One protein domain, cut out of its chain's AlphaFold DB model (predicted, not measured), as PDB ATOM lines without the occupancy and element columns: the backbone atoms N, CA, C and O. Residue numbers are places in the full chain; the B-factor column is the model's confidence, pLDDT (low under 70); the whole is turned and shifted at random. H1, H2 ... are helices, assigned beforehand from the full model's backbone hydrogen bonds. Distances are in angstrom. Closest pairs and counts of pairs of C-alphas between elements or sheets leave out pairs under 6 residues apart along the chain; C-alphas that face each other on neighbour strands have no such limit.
ATOM      1  N   THR A 383     -14.190  25.887  81.910       97.94
ATOM      2  CA  THR A 383     -13.934  26.134  80.481       97.94
ATOM      3  C   THR A 383     -13.348  27.528  80.241       97.94
ATOM      4  O   THR A 383     -12.389  27.666  79.479       97.94
ATOM      5  N   LYS A 384     -13.872  28.561  80.915       97.44
ATOM      6  CA  LYS A 384     -13.337  29.928  80.834       97.44
ATOM      7  C   LYS A 384     -11.909  29.987  81.381       97.44
ATOM      8  O   LYS A 384     -11.038  30.538  80.706       97.44
ATOM      9  N   LEU A 385     -11.653  29.363  82.535       96.38
ATOM     10  CA  LEU A 385     -10.312  29.290  83.127       96.38
ATOM     11  C   LEU A 385      -9.321  28.548  82.225       96.38
ATOM     12  O   LEU A 385      -8.247  29.073  81.949       96.38
ATOM     13  N   LYS A 386      -9.695  27.386  81.673       97.62
ATOM     14  CA  LYS A 386      -8.873  26.632  80.707       97.62
ATOM     15  C   LYS A 386      -8.525  27.463  79.474       97.62
ATOM     16  O   LYS A 386      -7.383  27.445  79.020       97.62
ATOM     17  N   ASN A 387      -9.486  28.218  78.940       97.38
ATOM     18  CA  ASN A 387      -9.252  29.096  77.796       97.38
ATOM     19  C   ASN A 387      -8.273  30.227  78.127       97.38
ATOM     20  O   ASN A 387      -7.350  30.466  77.346       97.38
ATOM     21  N   LYS A 388      -8.440  30.882  79.282       96.12
ATOM     22  CA  LYS A 388      -7.522  31.922  79.758       96.12
ATOM     23  C   LYS A 388      -6.121  31.352  79.992       96.12
ATOM     24  O   LYS A 388      -5.159  31.854  79.413       96.12
ATOM     25  N   ALA A 389      -6.022  30.239  80.715       96.19
ATOM     26  CA  ALA A 389      -4.769  29.545  80.989       96.19
ATOM     27  C   ALA A 389      -4.039  29.141  79.699       96.19
ATOM     28  O   ALA A 389      -2.840  29.360  79.582       96.19
ATOM     29  N   ARG A 390      -4.751  28.645  78.676       96.31
ATOM     30  CA  ARG A 390      -4.164  28.315  77.364       96.31
ATOM     31  C   ARG A 390      -3.531  29.526  76.672       96.31
ATOM     32  O   ARG A 390      -2.521  29.367  75.992       96.31
ATOM     33  N   VAL A 391      -4.129  30.713  76.797       95.00
ATOM     34  CA  VAL A 391      -3.585  31.952  76.216       95.00
ATOM     35  C   VAL A 391      -2.373  32.434  77.009       95.00
ATOM     36  O   VAL A 391      -1.357  32.768  76.403       95.00
ATOM     37  N   ILE A 392      -2.459  32.441  78.341       93.62
ATOM     38  CA  ILE A 392      -1.381  32.927  79.212       93.62
ATOM     39  C   ILE A 392      -0.175  31.988  79.205       93.62
ATOM     40  O   ILE A 392       0.944  32.465  79.075       93.62
ATOM     41  N   ARG A 393      -0.384  30.667  79.215       93.56
ATOM     42  CA  ARG A 393       0.687  29.656  79.164       93.56
ATOM     43  C   ARG A 393       1.657  29.877  77.999       93.56
ATOM     44  O   ARG A 393       2.843  29.630  78.146       93.56
ATOM     45  N   LYS A 394       1.174  30.365  76.849       92.56
ATOM     46  CA  LYS A 394       2.018  30.664  75.674       92.56
ATOM     47  C   LYS A 394       2.958  31.855  75.869       92.56
ATOM     48  O   LYS A 394       3.866  32.028  75.067       92.56
ATOM     49  N   LYS A 395       2.695  32.696  76.867       90.94
ATOM     50  CA  LYS A 395       3.484  33.885  77.200       90.94
ATOM     51  C   LYS A 395       4.467  33.632  78.343       90.94
ATOM     52  O   LYS A 395       5.287  34.499  78.596       90.94
ATOM     53  N   ILE A 396       4.355  32.493  79.030       89.56
ATOM     54  CA  ILE A 396       5.208  32.144  80.165       89.56
ATOM     55  C   ILE A 396       6.544  31.608  79.649       89.56
ATOM     56  O   ILE A 396       6.573  30.664  78.854       89.56
ATOM     57  N   SER A 397       7.636  32.181  80.143       89.81
ATOM     58  CA  SER A 397       8.992  31.691  79.926       89.81
ATOM     59  C   SER A 397       9.156  30.256  80.435       89.81
ATOM     60  O   SER A 397       8.666  29.900  81.510       89.81
ATOM     61  N   LEU A 398       9.888  29.424  79.689       91.88
ATOM     62  CA  LEU A 398      10.223  28.059  80.110       91.88
ATOM     63  C   LEU A 398      11.389  27.999  81.107       91.88
ATOM     64  O   LEU A 398      11.649  26.924  81.648       91.88
ATOM     65  N   GLU A 399      12.043  29.131  81.388       91.56
ATOM     66  CA  GLU A 399      13.111  29.200  82.387       91.56
ATOM     67  C   GLU A 399      12.611  28.725  83.762       91.56
ATOM     68  O   GLU A 399      11.495  29.083  84.163       91.56
ATOM     69  N   PRO A 400      13.383  27.912  84.505       91.94
ATOM     70  CA  PRO A 400      13.007  27.481  85.846       91.94
ATOM     71  C   PRO A 400      12.735  28.666  86.774       91.94
ATOM     72  O   PRO A 400      13.532  29.598  86.835       91.94
ATOM     73  N   TYR A 401      11.651  28.606  87.547       92.88
ATOM     74  CA  TYR A 401      11.492  29.519  88.680       92.88
ATOM     75  C   TYR A 401      12.376  29.040  89.834       92.88
ATOM     76  O   TYR A 401      12.224  27.903  90.290       92.88
ATOM     77  N   LYS A 402      13.306  29.884  90.284       93.12
ATOM     78  CA  LYS A 402      14.320  29.518  91.287       93.12
ATOM     79  C   LYS A 402      14.086  30.150  92.659       93.12
ATOM     80  O   LYS A 402      14.771  29.778  93.605       93.12
ATOM     81  N   GLY A 403      13.098  31.034  92.771       91.62
ATOM     82  CA  GLY A 403      12.715  31.701  94.013       91.62
ATOM     83  C   GLY A 403      12.770  33.220  93.903       91.62
ATOM     84  O   GLY A 403      13.328  33.759  92.945       91.62
ATOM     85  N   VAL A 404      12.199  33.902  94.897       88.75
ATOM     86  CA  VAL A 404      12.141  35.377  94.965       88.75
ATOM     87  C   VAL A 404      13.514  36.057  95.004       88.75
ATOM     88  O   VAL A 404      13.634  37.192  94.551       88.75
ATOM     89  N   ASP A 405      14.543  35.365  95.500       86.94
ATOM     90  CA  ASP A 405      15.898  35.911  95.655       86.94
ATOM     91  C   ASP A 405      16.729  35.862  94.365       86.94
ATOM     92  O   ASP A 405      17.814  36.440  94.296       86.94
ATOM     93  N   ASP A 406      16.253  35.161  93.332       82.44
ATOM     94  CA  ASP A 406      16.955  35.100  92.056       82.44
ATOM     95  C   ASP A 406      16.498  36.267  91.159       82.44
ATOM     96  O   ASP A 406      15.345  36.286  90.717       82.44
ATOM     97  N   PRO A 407      17.386  37.221  90.819       70.00
ATOM     98  CA  PRO A 407      17.038  38.382  89.999       70.00
ATOM     99  C   PRO A 407      16.615  38.015  88.566       70.00
ATOM    100  O   PRO A 407      16.003  38.831  87.877       70.00
ATOM    101  N   SER A 408      16.917  36.795  88.107       69.69
ATOM    102  CA  SER A 408      16.435  36.249  86.834       69.69
ATOM    103  C   SER A 408      15.048  35.600  86.927       69.69
ATOM    104  O   SER A 408      14.439  35.328  85.893       69.69
ATOM    105  N   SER A 409      14.500  35.418  88.136       64.88
ATOM    106  CA  SER A 409      13.162  34.853  88.381       64.88
ATOM    107  C   SER A 409      12.019  35.853  88.175       64.88
ATOM    108  O   SER A 409      10.937  35.665  88.733       64.88
ATOM    109  N   GLY A 410      12.218  36.893  87.356       63.88
ATOM    110  CA  GLY A 410      11.122  37.752  86.909       63.88
ATOM    111  C   GLY A 410       9.986  36.883  86.366       63.88
ATOM    112  O   GLY A 410      10.184  36.115  85.424       63.88
ATOM    113  N   PHE A 411       8.817  36.948  87.006       70.12
ATOM    114  CA  PHE A 411       7.700  36.057  86.703       70.12
ATOM    115  C   PHE A 411       6.561  36.832  86.048       70.12
ATOM    116  O   PHE A 411       6.255  37.963  86.432       70.12
ATOM    117  N   GLU A 412       5.900  36.238  85.055       80.44
ATOM    118  CA  GLU A 412       4.841  36.912  84.314       80.44
ATOM    119  C   GLU A 412       3.610  37.166  85.199       80.44
ATOM    120  O   GLU A 412       2.773  36.288  85.423       80.44
ATOM    121  N   VAL A 413       3.478  38.416  85.650       79.62
ATOM    122  CA  VAL A 413       2.395  38.952  86.498       79.62
ATOM    123  C   VAL A 413       1.012  38.456  86.133       79.62
ATOM    124  O   VAL A 413       0.230  38.074  87.002       79.62
ATOM    125  N   VAL A 414       0.709  38.462  84.831       77.75
ATOM    126  CA  VAL A 414      -0.628  38.182  84.291       77.75
ATOM    127  C   VAL A 414      -1.167  36.826  84.762       77.75
ATOM    128  O   VAL A 414      -2.374  36.589  84.742       77.75
ATOM    129  N   PHE A 415      -0.288  35.912  85.174       85.62
ATOM    130  CA  PHE A 415      -0.702  34.636  85.724       85.62
ATOM    131  C   PHE A 415      -1.188  34.736  87.182       85.62
ATOM    132  O   PHE A 415      -2.268  34.232  87.480       85.62
ATOM    133  N   TRP A 416      -0.431  35.348  88.092       92.25
ATOM    134  CA  TRP A 416      -0.757  35.300  89.521       92.25
ATOM    135  C   TRP A 416      -1.713  36.420  89.945       92.25
ATOM    136  O   TRP A 416      -2.396  36.271  90.953       92.25
ATOM    137  N   ASP A 417      -1.881  37.459  89.122       95.25
ATOM    138  CA  ASP A 417      -2.990  38.419  89.232       95.25
ATOM    139  C   ASP A 417      -4.361  37.710  89.203       95.25
ATOM    140  O   ASP A 417      -5.206  37.922  90.071       95.25
ATOM    141  N   GLU A 418      -4.559  36.754  88.284       96.12
ATOM    142  CA  GLU A 418      -5.801  35.961  88.242       96.12
ATOM    143  C   GLU A 418      -5.958  35.067  89.478       96.12
ATOM    144  O   GLU A 418      -7.074  34.864  89.954       96.12
ATOM    145  N   MET A 419      -4.854  34.530  90.011       97.31
ATOM    146  CA  MET A 419      -4.908  33.761  91.254       97.31
ATOM    147  C   MET A 419      -5.381  34.639  92.412       97.31
ATOM    148  O   MET A 419      -6.248  34.212  93.170       97.31
ATOM    149  N   LEU A 420      -4.861  35.863  92.526       97.31
ATOM    150  CA  LEU A 420      -5.289  36.812  93.551       97.31
ATOM    151  C   LEU A 420      -6.752  37.214  93.382       97.31
ATOM    152  O   LEU A 420      -7.487  37.196  94.368       97.31
ATOM    153  N   ASP A 421      -7.211  37.491  92.158       96.44
ATOM    154  CA  ASP A 421      -8.627  37.785  91.911       96.44
ATOM    155  C   ASP A 421      -9.528  36.631  92.369       96.44
ATOM    156  O   ASP A 421     -10.527  36.848  93.060       96.44
ATOM    157  N   LEU A 422      -9.153  35.389  92.048       97.31
ATOM    158  CA  LEU A 422      -9.871  34.190  92.478       97.31
ATOM    159  C   LEU A 422      -9.849  34.031  94.003       97.31
ATOM    160  O   LEU A 422     -10.901  33.807  94.596       97.31
ATOM    161  N   ILE A 423      -8.699  34.200  94.657       96.94
ATOM    162  CA  ILE A 423      -8.568  34.081  96.118       96.94
ATOM    163  C   ILE A 423      -9.426  35.134  96.833       96.94
ATOM    164  O   ILE A 423     -10.250  34.783  97.682       96.94
ATOM    165  N   TYR A 424      -9.304  36.409  96.455       96.62
ATOM    166  CA  TYR A 424      -9.994  37.523  97.120       96.62
ATOM    167  C   TYR A 424     -11.497  37.539  96.820       96.62
ATOM    168  O   TYR A 424     -12.288  38.036  97.622       96.62
ATOM    169  N   SER A 425     -11.922  36.938  95.705       96.00
ATOM    170  CA  SER A 425     -13.339  36.745  95.381       96.00
ATOM    171  C   SER A 425     -13.948  35.452  95.944       96.00
ATOM    172  O   SER A 425     -15.140  35.204  95.732       96.00
ATOM    173  N   GLY A 426     -13.181  34.670  96.715       94.88
ATOM    174  CA  GLY A 426     -13.660  33.497  97.453       94.88
ATOM    175  C   GLY A 426     -13.587  32.164  96.699       94.88
ATOM    176  O   GLY A 426     -14.288  31.230  97.075       94.88
ATOM    177  N   HIS A 427     -12.755  32.069  95.661       96.81
ATOM    178  CA  HIS A 427     -12.575  30.899  94.790       96.81
ATOM    179  C   HIS A 427     -11.146  30.348  94.842       96.81
ATOM    180  O   HIS A 427     -10.546  30.038  93.814       96.81
ATOM    181  N   GLU A 428     -10.581  30.230  96.040       96.12
ATOM    182  CA  GLU A 428      -9.193  29.802  96.250       96.12
ATOM    183  C   GLU A 428      -8.869  28.440  95.613       96.12
ATOM    184  O   GLU A 428      -7.844  28.300  94.951       96.12
ATOM    185  N   GLU A 429      -9.768  27.455  95.702       96.81
ATOM    186  CA  GLU A 429      -9.581  26.164  95.025       96.81
ATOM    187  C   GLU A 429      -9.418  26.321  93.504       96.81
ATOM    188  O   GLU A 429      -8.585  25.653  92.886       96.81
ATOM    189  N   LEU A 430     -10.176  27.237  92.887       97.94
ATOM    190  CA  LEU A 430     -10.047  27.536  91.460       97.94
ATOM    191  C   LEU A 430      -8.743  28.272  91.146       97.94
ATOM    192  O   LEU A 430      -8.223  28.095  90.046       97.94
ATOM    193  N   ALA A 431      -8.195  29.060  92.076       97.75
ATOM    194  CA  ALA A 431      -6.894  29.709  91.908       97.75
ATOM    195  C   ALA A 431      -5.772  28.672  91.772       97.75
ATOM    196  O   ALA A 431      -4.946  28.758  90.859       97.75
ATOM    197  N   TRP A 432      -5.788  27.638  92.616       97.69
ATOM    198  CA  TRP A 432      -4.817  26.545  92.554       97.69
ATOM    199  C   TRP A 432      -4.995  25.673  91.309       97.69
ATOM    200  O   TRP A 432      -4.017  25.358  90.630       97.69
ATOM    201  N   GLN A 433      -6.238  25.372  90.922       97.81
ATOM    202  CA  GLN A 433      -6.503  24.705  89.643       97.81
ATOM    203  C   GLN A 433      -6.042  25.557  88.452       97.81
ATOM    204  O   GLN A 433      -5.518  25.030  87.472       97.81
ATOM    205  N   TYR A 434      -6.217  26.878  88.509       97.75
ATOM    206  CA  TYR A 434      -5.741  27.783  87.467       97.75
ATOM    207  C   TYR A 434      -4.212  27.776  87.367       97.75
ATOM    208  O   TYR A 434      -3.690  27.695  86.254       97.75
ATOM    209  N   LEU A 435      -3.496  27.763  88.497       97.00
ATOM    210  CA  LEU A 435      -2.045  27.567  88.531       97.00
ATOM    211  C   LEU A 435      -1.641  26.258  87.833       97.00
ATOM    212  O   LEU A 435      -0.735  26.260  86.998       97.00
ATOM    213  N   ASP A 436      -2.331  25.148  88.104       97.31
ATOM    214  CA  ASP A 436      -2.074  23.871  87.428       97.31
ATOM    215  C   ASP A 436      -2.296  23.955  85.913       97.31
ATOM    216  O   ASP A 436      -1.523  23.409  85.122       97.31
ATOM    217  N   LEU A 437      -3.347  24.664  85.500       96.94
ATOM    218  CA  LEU A 437      -3.690  24.853  84.097       96.94
ATOM    219  C   LEU A 437      -2.742  25.808  83.375       96.94
ATOM    220  O   LEU A 437      -2.568  25.676  82.164       96.94
ATOM    221  N   VAL A 438      -2.149  26.788  84.041       96.12
ATOM    222  CA  VAL A 438      -1.323  27.796  83.368       96.12
ATOM    223  C   VAL A 438       0.162  27.439  83.390       96.12
ATOM    224  O   VAL A 438       0.859  27.772  82.435       96.12
ATOM    225  N   TRP A 439       0.628  26.682  84.387       95.69
ATOM    226  CA  TRP A 439       2.029  26.275  84.499       95.69
ATOM    227  C   TRP A 439       2.452  25.351  83.336       95.69
ATOM    228  O   TRP A 439       1.856  24.283  83.155       95.69
ATOM    229  N   PRO A 440       3.462  25.715  82.518       94.88
ATOM    230  CA  PRO A 440       3.952  24.842  81.452       94.88
ATOM    231  C   PRO A 440       4.534  23.541  82.016       94.88
ATOM    232  O   PRO A 440       5.320  23.573  82.958       94.88
ATOM    233  N   ALA A 441       4.206  22.395  81.412       95.75
ATOM    234  CA  ALA A 441       4.663  21.088  81.897       95.75
ATOM    235  C   ALA A 441       6.199  20.954  81.920       95.75
ATOM    236  O   ALA A 441       6.742  20.221  82.737       95.75
ATOM    237  N   GLN A 442       6.889  21.673  81.031       96.00
ATOM    238  CA  GLN A 442       8.348  21.681  80.921       96.00
ATOM    239  C   GLN A 442       9.028  22.660  81.892       96.00
ATOM    240  O   GLN A 442      10.230  22.547  82.115       96.00
ATOM    241  N   LYS A 443       8.289  23.621  82.466       94.12
ATOM    242  CA  LYS A 443       8.853  24.635  83.365       94.12
ATOM    243  C   LYS A 443       9.030  24.044  84.763       94.12
ATOM    244  O   LYS A 443       8.071  23.574  85.377       94.12
ATOM    245  N   GLN A 444      10.244  24.102  85.297       95.50
ATOM    246  CA  GLN A 444      10.547  23.676  86.666       95.50
ATOM    247  C   GLN A 444      10.247  24.793  87.683       95.50
ATOM    248  O   GLN A 444      10.127  25.960  87.316       95.50
ATOM    249  N   GLY A 445      10.137  24.442  88.969       94.75
ATOM    250  CA  GLY A 445      10.013  25.425  90.058       94.75
ATOM    251  C   GLY A 445       8.594  25.710  90.556       94.75
ATOM    252  O   GLY A 445       8.413  26.588  91.391       94.75
ATOM    253  N   LYS A 446       7.576  24.958  90.113       95.81
ATOM    254  CA  LYS A 446       6.174  25.182  90.522       95.81
ATOM    255  C   LYS A 446       5.963  25.136  92.035       95.81
ATOM    256  O   LYS A 446       5.291  25.996  92.585       95.81
ATOM    257  N   ALA A 447       6.546  24.139  92.699       97.19
ATOM    258  CA  ALA A 447       6.427  23.981  94.146       97.19
ATOM    259  C   ALA A 447       7.123  25.120  94.913       97.19
ATOM    260  O   ALA A 447       6.624  25.553  95.947       97.19
ATOM    261  N   ILE A 448       8.241  25.634  94.382       96.12
ATOM    262  CA  ILE A 448       8.947  26.794  94.944       96.12
ATOM    263  C   ILE A 448       8.058  28.032  94.800       96.12
ATOM    264  O   ILE A 448       7.806  28.709  95.786       96.12
ATOM    265  N   PHE A 449       7.478  28.256  93.614       95.38
ATOM    266  CA  PHE A 449       6.526  29.348  93.404       95.38
ATOM    267  C   PHE A 449       5.340  29.267  94.369       95.38
ATOM    268  O   PHE A 449       4.980  30.268  94.974       95.38
ATOM    269  N   GLN A 450       4.728  28.089  94.535       96.94
ATOM    270  CA  GLN A 450       3.602  27.914  95.457       96.94
ATOM    271  C   GLN A 450       3.977  28.290  96.889       96.94
ATOM    272  O   GLN A 450       3.210  28.979  97.558       96.94
ATOM    273  N   LYS A 451       5.156  27.852  97.342       97.25
ATOM    274  CA  LYS A 451       5.677  28.193  98.663       97.25
ATOM    275  C   LYS A 451       5.870  29.706  98.798       97.25
ATOM    276  O   LYS A 451       5.307  30.289  99.718       97.25
ATOM    277  N   ASP A 452       6.593  30.326  97.871       96.06
ATOM    278  CA  ASP A 452       6.900  31.760  97.906       96.06
ATOM    279  C   ASP A 452       5.632  32.621  97.808       96.06
ATOM    280  O   ASP A 452       5.491  33.611  98.522       96.06
ATOM    281  N   PHE A 453       4.678  32.229  96.956       96.38
ATOM    282  CA  PHE A 453       3.384  32.900  96.824       96.38
ATOM    283  C   PHE A 453       2.595  32.832  98.128       96.38
ATOM    284  O   PHE A 453       2.044  33.841  98.556       96.38
ATOM    285  N   MET A 454       2.555  31.669  98.785       96.94
ATOM    286  CA  MET A 454       1.876  31.524 100.074       96.94
ATOM    287  C   MET A 454       2.570  32.298 101.185       96.94
ATOM    288  O   MET A 454       1.896  32.900 102.020       96.94
ATOM    289  N   GLU A 455       3.899  32.313 101.187       97.06
ATOM    290  CA  GLU A 455       4.672  33.121 102.119       97.06
ATOM    291  C   GLU A 455       4.357  34.606 101.928       97.06
ATOM    292  O   GLU A 455       4.049  35.288 102.904       97.06
ATOM    293  N   GLN A 456       4.319  35.094 100.684       96.81
ATOM    294  CA  GLN A 456       3.959  36.478 100.398       96.81
ATOM    295  C   GLN A 456       2.503  36.790 100.756       96.81
ATOM    296  O   GLN A 456       2.237  37.772 101.444       96.81
ATOM    297  N   LEU A 457       1.562  35.935 100.358       96.62
ATOM    298  CA  LEU A 457       0.143  36.070 100.684       96.62
ATOM    299  C   LEU A 457      -0.082  36.092 102.207       96.62
ATOM    300  O   LEU A 457      -0.910  36.854 102.697       96.62
ATOM    301  N   SER A 458       0.697  35.329 102.981       96.25
ATOM    302  CA  SER A 458       0.611  35.319 104.448       96.25
ATOM    303  C   SER A 458       1.011  36.643 105.105       96.25
ATOM    304  O   SER A 458       0.566  36.919 106.219       96.25
ATOM    305  N   LYS A 459       1.786  37.495 104.417       95.56
ATOM    306  CA  LYS A 459       2.154  38.836 104.900       95.56
ATOM    307  C   LYS A 459       1.001  39.837 104.784       95.56
ATOM    308  O   LYS A 459       1.033  40.866 105.452       95.56
ATOM    309  N   SER A 460      -0.027  39.534 103.989       94.88
ATOM    310  CA  SER A 460      -1.171  40.425 103.832       94.88
ATOM    311  C   SER A 460      -2.029  40.470 105.095       94.88
ATOM    312  O   SER A 460      -2.631  39.473 105.511       94.88
ATOM    313  N   GLN A 461      -2.173  41.673 105.657       91.75
ATOM    314  CA  GLN A 461      -3.103  41.929 106.758       91.75
ATOM    315  C   GLN A 461      -4.554  41.609 106.370       91.75
ATOM    316  O   GLN A 461      -5.323  41.118 107.196       91.75
ATOM    317  N   PHE A 462      -4.936  41.852 105.111       93.38
ATOM    318  CA  PHE A 462      -6.295  41.603 104.644       93.38
ATOM    319  C   PHE A 462      -6.532  40.107 104.493       93.38
ATOM    320  O   PHE A 462      -7.537  39.618 105.005       93.38
ATOM    321  N   TRP A 463      -5.587  39.376 103.891       94.12
ATOM    322  CA  TRP A 463      -5.646  37.924 103.745       94.12
ATOM    323  C   TRP A 463      -5.814  37.207 105.083       94.12
ATOM    324  O   TRP A 463      -6.704  36.368 105.235       94.12
ATOM    325  N   GLN A 464      -5.022  37.587 106.087       92.88
ATOM    326  CA  GLN A 464      -5.137  37.025 107.433       92.88
ATOM    327  C   GLN A 464      -6.540  37.230 108.031       92.88
ATOM    328  O   GLN A 464      -7.071  36.338 108.705       92.88
ATOM    329  N   MET A 465      -7.177  38.378 107.767       91.00
ATOM    330  CA  MET A 465      -8.564  38.626 108.170       91.00
ATOM    331  C   MET A 465      -9.554  37.747 107.390       91.00
ATOM    332  O   MET A 465     -10.493  37.230 108.003       91.00
ATOM    333  N   ILE A 466      -9.321  37.516 106.090       88.50
ATOM    334  CA  ILE A 466     -10.120  36.597 105.253       88.50
ATOM    335  C   ILE A 466     -10.110  35.185 105.811       88.50
ATOM    336  O   ILE A 466     -11.165  34.601 106.071       88.50
ATOM    337  N   GLU A 467      -8.920  34.656 106.057       90.25
ATOM    338  CA  GLU A 467      -8.736  33.303 106.569       90.25
ATOM    339  C   GLU A 467      -9.411  33.099 107.926       90.25
ATOM    340  O   GLU A 467     -10.013  32.055 108.197       90.25
ATOM    341  N   LYS A 468      -9.366  34.118 108.787       89.88
ATOM    342  CA  LYS A 468     -10.026  34.069 110.093       89.88
ATOM    343  C   LYS A 468     -11.554  34.031 109.976       89.88
ATOM    344  O   LYS A 468     -12.206  33.309 110.739       89.88
ATOM    345  N   GLU A 469     -12.140  34.784 109.047       85.50
ATOM    346  CA  GLU A 469     -13.595  34.804 108.853       85.50
ATOM    347  C   GLU A 469     -14.117  33.501 108.232       85.50
ATOM    348  O   GLU A 469     -15.127  32.970 108.707       85.50
ATOM    349  N   LYS A 470     -13.398  32.932 107.252       84.81
ATOM    350  CA  LYS A 470     -13.726  31.616 106.673       84.81
ATOM    351  C   LYS A 470     -13.830  30.539 107.755       84.81
ATOM    352  O   LYS A 470     -14.889  29.933 107.917       84.81
ATOM    353  N   LYS A 471     -12.792  30.408 108.593       87.44
ATOM    354  CA  LYS A 471     -12.750  29.444 109.713       87.44
ATOM    355  C   LYS A 471     -13.888  29.645 110.715       87.44
ATOM    356  O   LYS A 471     -14.394  28.690 111.302       87.44
ATOM    357  N   THR A 472     -14.305  30.894 110.926       86.44
ATOM    358  CA  THR A 472     -15.423  31.218 111.827       86.44
ATOM    359  C   THR A 472     -16.770  30.800 111.233       86.44
ATOM    360  O   THR A 472     -17.650  30.357 111.972       86.44
ATOM    361  N   THR A 473     -16.934  30.924 109.915       82.38
ATOM    362  CA  THR A 473     -18.165  30.553 109.199       82.38
ATOM    363  C   THR A 473     -18.323  29.036 109.129       82.38
ATOM    364  O   THR A 473     -19.355  28.515 109.545       82.38
ATOM    365  N   GLU A 474     -17.266  28.308 108.759       83.31
ATOM    366  CA  GLU A 474     -17.265  26.836 108.719       83.31
ATOM    367  C   GLU A 474     -17.592  26.209 110.083       83.31
ATOM    368  O   GLU A 474     -18.323  25.219 110.178       83.31
ATOM    369  N   LYS A 475     -17.106  26.810 111.178       83.31
ATOM    370  CA  LYS A 475     -17.418  26.356 112.541       83.31
ATOM    371  C   LYS A 475     -18.891  26.560 112.923       83.31
ATOM    372  O   LYS A 475     -19.412  25.810 113.745       83.31
ATOM    373  N   LYS A 476     -19.562  27.576 112.367       81.12
ATOM    374  CA  LYS A 476     -21.002  27.792 112.585       81.12
ATOM    375  C   LYS A 476     -21.837  26.779 111.806       81.12
ATOM    376  O   LYS A 476     -22.800  26.266 112.363       81.12
ATOM    377  N   ASP A 477     -21.435  26.459 110.580       80.06
ATOM    378  CA  ASP A 477     -22.169  25.521 109.722       80.06
ATOM    379  C   ASP A 477     -21.988  24.055 110.159       80.06
ATOM    380  O   ASP A 477     -22.890  23.236 109.995       80.06
TER     381      ASP A 477
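This is residues 383 to 477 of the 481 residues of an uncharacterized protein of Acidobacteria bacterium (UniProt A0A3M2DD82). A hairpin of helices, H2 and H3, forms the middle, with H1 packed on H3 at one side and H4 and H5 making an L on the other. A loop, residues 394 to 412, runs round one end; residues 471 to 477 of H5 stick out. The 95 printed residues, with five named helices and no named strand, are all helix in class and only just compact, close to loose: radius of gyration of the C-alphas 14.6 A, spans 45 by 34 by 17 A.

H1, residues 383 to 393, begins at C-alpha 383 (-13.934, 26.134, 80.481). H2 is residues 413 to 424, H3 428 to 438, H4 446 to 458, 18.1 A long. H5, residues 461 to 477, 25.3 A, ends at C-alpha 477 (-22.169, 25.521, 109.722).

H1 touches H3 at a steep tilt of 48 degrees, closest C-alphas Ala 389 and Val 438, 4.5 A. The hairpin H2 and H3 touch, closest C-alphas Met 419 and Ala 431, 4.6 A. H3 and H4 are apart. H4 and H5 are about perpendicular, 89 degrees. Every O i to N i+4 pair is within hydrogen-bond range in H1, H3, H4 and H5; in H2, 6 of 8.

The printed part has no cut. The link H1 to H2 is long; residues 408 to 410 have pLDDT under 70.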